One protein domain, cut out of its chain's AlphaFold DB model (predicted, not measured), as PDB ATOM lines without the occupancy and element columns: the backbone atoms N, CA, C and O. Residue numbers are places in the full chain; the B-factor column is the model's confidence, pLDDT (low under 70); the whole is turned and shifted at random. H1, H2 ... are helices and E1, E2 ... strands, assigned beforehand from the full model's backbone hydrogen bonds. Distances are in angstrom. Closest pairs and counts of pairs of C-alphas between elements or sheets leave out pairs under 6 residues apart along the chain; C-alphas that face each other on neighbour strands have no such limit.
ATOM      1  N   ASN A   6     268.000 232.066 243.626       86.75
ATOM      2  CA  ASN A   6     267.162 233.269 243.522       86.75
ATOM      3  C   ASN A   6     267.216 234.137 244.786       86.75
ATOM      4  O   ASN A   6     266.865 235.312 244.740       86.75
ATOM      5  N   THR A   7     267.664 233.566 245.907       89.69
ATOM      6  CA  THR A   7     267.888 234.290 247.168       89.69
ATOM      7  C   THR A   7     269.319 234.809 247.302       89.69
ATOM      8  O   THR A   7     269.659 235.445 248.300       89.69
ATOM      9  N   ALA A   8     270.166 234.550 246.300       90.44
ATOM     10  CA  ALA A   8     271.558 234.953 246.328       90.44
ATOM     11  C   ALA A   8     271.688 236.486 246.236       90.44
ATOM     12  O   ALA A   8     271.080 237.101 245.353       90.44
ATOM     13  N   PRO A   9     272.512 237.114 247.092       90.88
ATOM     14  CA  PRO A   9     272.754 238.545 247.046       90.88
ATOM     15  C   PRO A   9     273.463 238.940 245.752       90.88
ATOM     16  O   PRO A   9     274.169 238.147 245.112       90.88
ATOM     17  N   GLU A  10     273.301 240.203 245.366       86.94
ATOM     18  CA  GLU A  10     273.936 240.728 244.164       86.94
ATOM     19  C   GLU A  10     275.467 240.588 244.248       86.94
ATOM     20  O   GLU A  10     276.123 240.992 245.214       86.94
ATOM     21  N   GLY A  11     276.051 239.984 243.211       86.06
ATOM     22  CA  GLY A  11     277.479 239.688 243.143       86.06
ATOM     23  C   GLY A  11     277.910 238.369 243.792       86.06
ATOM     24  O   GLY A  11     279.108 238.093 243.776       86.06
ATOM     25  N   ALA A  12     276.994 237.549 244.321       90.44
ATOM     26  CA  ALA A  12     277.318 236.196 244.772       90.44
ATOM     27  C   ALA A  12     277.774 235.335 243.591       90.44
ATOM     28  O   ALA A  12     277.061 235.209 242.589       90.44
ATOM     29  N   THR A  13     278.954 234.734 243.725       90.06
ATOM     30  CA  THR A  13     279.531 233.848 242.706       90.06
ATOM     31  C   THR A  13     279.562 232.393 243.152       90.06
ATOM     32  O   THR A  13     279.574 231.513 242.298       90.06
ATOM     33  N   HIS A  14     279.568 232.133 244.461       92.50
ATOM     34  CA  HIS A  14     279.598 230.792 245.036       92.50
ATOM     35  C   HIS A  14     278.756 230.724 246.317       92.50
ATOM     36  O   HIS A  14     278.402 231.744 246.910       92.50
ATOM     37  N   TRP A  15     278.469 229.504 246.748       92.44
ATOM     38  CA  TRP A  15     277.897 229.170 248.041       92.44
ATOM     39  C   TRP A  15     278.884 228.282 248.791       92.44
ATOM     40  O   TRP A  15     279.342 227.270 248.259       92.44
ATOM     41  N   GLU A  16     279.213 228.658 250.019       91.56
ATOM     42  CA  GLU A  16     279.962 227.804 250.928       91.56
ATOM     43  C   GLU A  16     278.979 226.904 251.690       91.56
ATOM     44  O   GLU A  16     278.125 227.420 252.414       91.56
ATOM     45  N   PRO A  17     279.067 225.568 251.560       89.69
ATOM     46  CA  PRO A  17     278.266 224.670 252.376       89.69
ATOM     47  C   PRO A  17     278.766 224.661 253.824       89.69
ATOM     48  O   PRO A  17     279.947 224.866 254.101       89.69
ATOM     49  N   ARG A  18     277.869 224.352 254.765       87.12
ATOM     50  CA  ARG A  18     278.201 224.317 256.193       87.12
ATOM     51  C   ARG A  18     279.346 223.343 256.477       87.12
ATOM     52  O   ARG A  18     279.195 222.130 256.316       87.12
ATOM     53  N   GLY A  19     280.463 223.872 256.967       79.88
ATOM     54  CA  GLY A  19     281.634 223.103 257.369       79.88
ATOM     55  C   GLY A  19     281.730 222.886 258.881       79.88
ATOM     56  O   GLY A  19     280.843 223.239 259.659       79.88
ATOM     57  N   ILE A  20     282.855 222.304 259.308       78.50
ATOM     58  CA  ILE A  20     283.209 222.155 260.733       78.50
ATOM     59  C   ILE A  20     283.704 223.488 261.315       78.50
ATOM     60  O   ILE A  20     283.457 223.787 262.480       78.50
ATOM     61  N   VAL A  21     284.424 224.269 260.503       77.69
ATOM     62  CA  VAL A  21     285.107 225.505 260.918       77.69
ATOM     63  C   VAL A  21     284.324 226.754 260.511       77.69
ATOM     64  O   VAL A  21     284.303 227.728 261.257       77.69
ATOM     65  N   PHE A  22     283.659 226.715 259.356       77.06
ATOM     66  CA  PHE A  22     282.952 227.851 258.768       77.06
ATOM     67  C   PHE A  22     281.455 227.549 258.631       77.06
ATOM     68  O   PHE A  22     281.057 226.403 258.400       77.06
ATOM     69  N   GLY A  23     280.631 228.582 258.824       81.12
ATOM     70  CA  GLY A  23     279.193 228.520 258.564       81.12
ATOM     71  C   GLY A  23     278.896 228.454 257.067       81.12
ATOM     72  O   GLY A  23     279.770 228.723 256.250       81.12
ATOM     73  N   GLU A  24     277.667 228.079 256.719       89.69
ATOM     74  CA  GLU A  24     277.206 228.195 255.333       89.69
ATOM     75  C   GLU A  24     276.916 229.652 254.979       89.69
ATOM     76  O   GLU A  24     276.440 230.397 255.838       89.69
ATOM     77  N   GLY A  25     277.166 230.043 253.730       91.06
ATOM     78  CA  GLY A  25     276.847 231.393 253.283       91.06
ATOM     79  C   GLY A  25     277.273 231.729 251.861       91.06
ATOM     80  O   GLY A  25     277.959 230.968 251.174       91.06
ATOM     81  N   TRP A  26     276.843 232.908 251.410       93.06
ATOM     82  CA  TRP A  26     277.152 233.408 250.075       93.06
ATOM     83  C   TRP A  26     278.578 233.938 250.000       93.06
ATOM     84  O   TRP A  26     279.011 234.740 250.829       93.06
ATOM     85  N   MET A  27     279.273 233.536 248.941       92.12
ATOM     86  CA  MET A  27     280.657 233.889 248.667       92.12
ATOM     87  C   MET A  27     280.763 234.655 247.350       92.12
ATOM     88  O   MET A  27     280.106 234.337 246.353       92.12
ATOM     89  N   LYS A  28     281.635 235.660 247.328       91.19
ATOM     90  CA  LYS A  28     281.979 236.435 246.136       91.19
ATOM     91  C   LYS A  28     283.470 236.329 245.878       91.19
ATOM     92  O   LYS A  28     284.273 236.606 246.762       91.19
ATOM     93  N   LYS A  29     283.819 235.973 244.644       88.38
ATOM     94  CA  LYS A  29     285.195 235.913 244.146       88.38
ATOM     95  C   LYS A  29     285.447 237.078 243.198       88.38
ATOM     96  O   LYS A  29     284.723 237.221 242.213       88.38
ATOM     97  N   ALA A  30     286.469 237.880 243.473       83.06
ATOM     98  CA  ALA A  30     286.945 238.942 242.591       83.06
ATOM     99  C   ALA A  30     288.457 238.772 242.381       83.06
ATOM    100  O   ALA A  30     289.262 239.066 243.261       83.06
ATOM    101  N   GLY A  31     288.855 238.233 241.225       80.69
ATOM    102  CA  GLY A  31     290.238 237.797 241.010       80.69
ATOM    103  C   GLY A  31     290.614 236.667 241.975       80.69
ATOM    104  O   GLY A  31     290.004 235.599 241.937       80.69
ATOM    105  N   ASN A  32     291.597 236.922 242.841       79.38
ATOM    106  CA  ASN A  32     292.040 235.984 243.883       79.38
ATOM    107  C   ASN A  32     291.454 236.294 245.270       79.38
ATOM    108  O   ASN A  32     291.756 235.583 246.227       79.38
ATOM    109  N   GLU A  33     290.654 237.351 245.395       83.94
ATOM    110  CA  GLU A  33     290.068 237.760 246.667       83.94
ATOM    111  C   GLU A  33     288.682 237.145 246.851       83.94
ATOM    112  O   GLU A  33     287.889 237.044 245.907       83.94
ATOM    113  N   TRP A  34     288.405 236.753 248.093       88.75
ATOM    114  CA  TRP A  34     287.139 236.180 248.519       88.75
ATOM    115  C   TRP A  34     286.480 237.075 249.562       88.75
ATOM    116  O   TRP A  34     287.125 237.514 250.513       88.75
ATOM    117  N   SER A  35     285.178 237.287 249.401       90.00
ATOM    118  CA  SER A  35     284.337 238.002 250.357       90.00
ATOM    119  C   SER A  35     283.154 237.141 250.769       90.00
ATOM    120  O   SER A  35     282.557 236.467 249.925       90.00
ATOM    121  N   TYR A  36     282.785 237.215 252.043       89.44
ATOM    122  CA  TYR A  36     281.612 236.553 252.610       89.44
ATOM    123  C   TYR A  36     280.464 237.560 252.780       89.44
ATOM    124  O   TYR A  36     280.695 238.734 253.100       89.44
ATOM    125  N   TRP A  37     279.227 237.127 252.548       91.88
ATOM    126  CA  TRP A  37     278.040 237.969 252.696       91.88
ATOM    127  C   TRP A  37     277.554 238.037 254.144       91.88
ATOM    128  O   TRP A  37     277.144 237.036 254.730       91.88
ATOM    129  N   LEU A  38     277.532 239.237 254.720       88.12
ATOM    130  CA  LEU A  38     276.989 239.459 256.057       88.12
ATOM    131  C   LEU A  38     275.489 239.761 255.976       88.12
ATOM    132  O   LEU A  38     275.113 240.920 255.818       88.12
ATOM    133  N   GLU A  39     274.639 238.741 256.137       83.62
ATOM    134  CA  GLU A  39     273.170 238.877 256.035       83.62
ATOM    135  C   GLU A  39     272.591 239.981 256.933       83.62
ATOM    136  O   GLU A  39     271.713 240.718 256.505       83.62
ATOM    137  N   GLY A  40     273.106 240.152 258.155       83.88
ATOM    138  CA  GLY A  40     272.585 241.159 259.090       83.88
ATOM    139  C   GLY A  40     272.869 242.614 258.697       83.88
ATOM    140  O   GLY A  40     272.183 243.514 259.173       83.88
ATOM    141  N   SER A  41     273.879 242.855 257.860       83.94
ATOM    142  CA  SER A  41     274.288 244.196 257.418       83.94
ATOM    143  C   SER A  41     274.208 244.390 255.905       83.94
ATOM    144  O   SER A  41     274.527 245.475 255.434       83.94
ATOM    145  N   GLU A  42     273.824 243.350 255.162       88.38
ATOM    146  CA  GLU A  42     273.706 243.325 253.699       88.38
ATOM    147  C   GLU A  42     274.950 243.867 252.970       88.38
ATOM    148  O   GLU A  42     274.865 244.662 252.034       88.38
ATOM    149  N   VAL A  43     276.140 243.449 253.414       88.94
ATOM    150  CA  VAL A  43     277.419 243.867 252.817       88.94
ATOM    151  C   VAL A  43     278.371 242.695 252.612       88.94
ATOM    152  O   VAL A  43     278.393 241.732 253.381       88.94
ATOM    153  N   TRP A  44     279.213 242.819 251.586       88.88
ATOM    154  CA  TRP A  44     280.346 241.930 251.344       88.88
ATOM    155  C   TRP A  44     281.522 242.311 252.253       88.88
ATOM    156  O   TRP A  44     282.056 243.415 252.139       88.88
ATOM    157  N   ALA A  45     281.961 241.398 253.118       84.44
ATOM    158  CA  ALA A  45     283.159 241.564 253.939       84.44
ATOM    159  C   ALA A  45     284.307 240.727 253.358       84.44
ATOM    160  O   ALA A  45     284.159 239.519 253.208       84.44
ATOM    161  N   GLY A  46     285.431 241.363 253.007       67.19
ATOM    162  CA  GLY A  46     286.530 240.706 252.273       67.19
ATOM    163  C   GLY A  46     287.941 240.919 252.828       67.19
ATOM    164  O   GLY A  46     288.904 240.565 252.164       67.19
ATOM    165  N   VAL A  47     288.102 241.533 254.008       55.66
ATOM    166  CA  VAL A  47     289.432 242.005 254.477       55.66
ATOM    167  C   VAL A  47     289.765 241.585 255.914       55.66
ATOM    168  O   VAL A  47     290.707 242.091 256.520       55.66
ATOM    169  N   TRP A  48     289.011 240.651 256.490       55.38
ATOM    170  CA  TRP A  48     289.355 240.065 257.786       55.38
ATOM    171  C   TRP A  48     290.151 238.771 257.553       55.38
ATOM    172  O   TRP A  48     290.011 238.113 256.522       55.38
ATOM    173  N   ALA A  49     291.048 238.424 258.482       49.81
ATOM    174  CA  ALA A  49     291.975 237.288 258.360       49.81
ATOM    175  C   ALA A  49     291.289 235.905 258.206       49.81
ATOM    176  O   ALA A  49     291.964 234.901 258.000       49.81
ATOM    177  N   ASP A  50     289.960 235.851 258.302       53.03
ATOM    178  CA  ASP A  50     289.074 234.689 258.173       53.03
ATOM    179  C   ASP A  50     288.567 234.431 256.736       53.03
ATOM    180  O   ASP A  50     288.098 233.330 256.431       53.03
ATOM    181  N   CYS A  51     288.716 235.398 255.827       62.41
ATOM    182  CA  CYS A  51     288.349 235.260 254.413       62.41
ATOM    183  C   CYS A  51     289.489 234.687 253.547       62.41
ATOM    184  O   CYS A  51     289.387 234.657 252.321       62.41
ATOM    185  N   PHE A  52     290.570 234.188 254.164       73.44
ATOM    186  CA  PHE A  52     291.577 233.396 253.458       73.44
ATOM    187  C   PHE A  52     290.994 232.017 253.121       73.44
ATOM    188  O   PHE A  52     290.965 231.098 253.944       73.44
ATOM    189  N   VAL A  53     290.476 231.884 251.904       81.62
ATOM    190  CA  VAL A  53     289.956 230.620 251.385       81.62
ATOM    191  C   VAL A  53     291.130 229.825 250.813       81.62
ATOM    192  O   VAL A  53     291.724 230.219 249.812       81.62
ATOM    193  N   SER A  54     291.497 228.719 251.468       85.12
ATOM    194  CA  SER A  54     292.479 227.782 250.909       85.12
ATOM    195  C   SER A  54     291.898 227.055 249.693       85.12
ATOM    196  O   SER A  54     290.680 226.969 249.543       85.12
ATOM    197  N   ALA A  55     292.755 226.478 248.848       85.00
ATOM    198  CA  ALA A  55     292.306 225.724 247.677       85.00
ATOM    199  C   ALA A  55     291.406 224.530 248.055       85.00
ATOM    200  O   ALA A  55     290.446 224.229 247.351       85.00
ATOM    201  N   GLU A  56     291.673 223.875 249.191       86.12
ATOM    202  CA  GLU A  56     290.851 222.768 249.695       86.12
ATOM    203  C   GLU A  56     289.461 223.239 250.127       86.12
ATOM    204  O   GLU A  56     288.483 222.529 249.909       86.12
ATOM    205  N   ARG A  57     289.362 224.434 250.724       86.94
ATOM    206  CA  ARG A  57     288.080 225.041 251.101       86.94
ATOM    207  C   ARG A  57     287.318 225.495 249.861       86.94
ATOM    208  O   ARG A  57     286.143 225.167 249.733       86.94
ATOM    209  N   GLU A  58     287.987 226.169 248.929       88.12
ATOM    210  CA  GLU A  58     287.399 226.601 247.654       88.12
ATOM    211  C   GLU A  58     286.792 225.421 246.884       88.12
ATOM    212  O   GLU A  58     285.695 225.541 246.349       88.12
ATOM    213  N   ALA A  59     287.450 224.258 246.887       87.56
ATOM    214  CA  ALA A  59     286.949 223.056 246.221       87.56
ATOM    215  C   ALA A  59     285.619 222.525 246.794       87.56
ATOM    216  O   ALA A  59     284.961 221.711 246.148       87.56
ATOM    217  N   THR A  60     285.217 222.961 247.994       89.75
ATOM    218  CA  THR A  60     283.914 222.614 248.585       89.75
ATOM    219  C   THR A  60     282.793 223.559 248.171       89.75
ATOM    220  O   THR A  60     281.630 223.258 248.424       89.75
ATOM    221  N   PHE A  61     283.116 224.696 247.553       91.00
ATOM    222  CA  PHE A  61     282.126 225.709 247.224       91.00
ATOM    223  C   PHE A  61     281.301 225.297 246.008       91.00
ATOM    224  O   PHE A  61     281.820 224.824 244.997       91.00
ATOM    225  N   GLU A  62     280.001 225.547 246.084       89.69
ATOM    226  CA  GLU A  62     279.092 225.354 244.964       89.69
ATOM    227  C   GLU A  62     279.064 226.643 244.138       89.69
ATOM    228  O   GLU A  62     278.626 227.693 244.610       89.69
ATOM    229  N   ALA A  63     279.578 226.597 242.908       88.62
ATOM    230  CA  ALA A  63     279.562 227.749 242.015       88.62
ATOM    231  C   ALA A  63     278.129 228.098 241.599       88.62
ATOM    232  O   ALA A  63     277.322 227.210 241.306       88.62
ATOM    233  N   ARG A  64     277.830 229.400 241.518       86.31
ATOM    234  CA  ARG A  64     276.559 229.882 240.978       86.31
ATOM    235  C   ARG A  64     276.382 229.311 239.573       86.31
ATOM    236  O   ARG A  64     277.279 229.505 238.746       86.31
TER     237      ARG A  64
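What this domain is: This is residues 6 to 64 of the 172 residues of an uncharacterized protein of Pseudomonas aeruginosa (UniProt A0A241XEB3). A small domain with little regular structure: a twisted meander sheet, E1 to E4, each strand the antiparallel neighbour of the one before, with one short helix, H1, after it and more than half of the printed residues outside the named elements. Residues 62 to 63 fold back to pair with E1. The printed part has 59 residues, 22 in named elements, mostly strand; it is compact, with radius of gyration of the C-alphas 10.5 A, spanning 26 by 23 by 23 A.

Where its parts are: E1 is residues 14 to 16, with C-alpha 14 at (279.598, 230.792, 245.036). E2, residues 25 to 30, measures 16.5 A from first to last C-alpha; E3, residues 33 to 38, 16.2 A. E4 is residues 43 to 45. H1, residues 55 to 58, ends with C-alpha 58 at (287.399, 226.601, 247.654).

How they stand to each other: Three hairpins have N and O within hydrogen-bond range: E1 and E2 (N 14 and O 27, 3.0 A), E2 and E3 (N 28 and O 35, 2.9 A), E3 and E4 (N 36 and O 45, 2.9 A). Edge strands E1 and E4 are apart. H1 only grazes the sheet, with residues 57 to 58, and is too short for an O i to N i+4 pair.

The domain as a whole: The C-alphas farthest apart, of Asn 6 and Ala 49, are 29.2 A apart. The printed part has no cut and no long link. Residues 46 to 51 have pLDDT under 70.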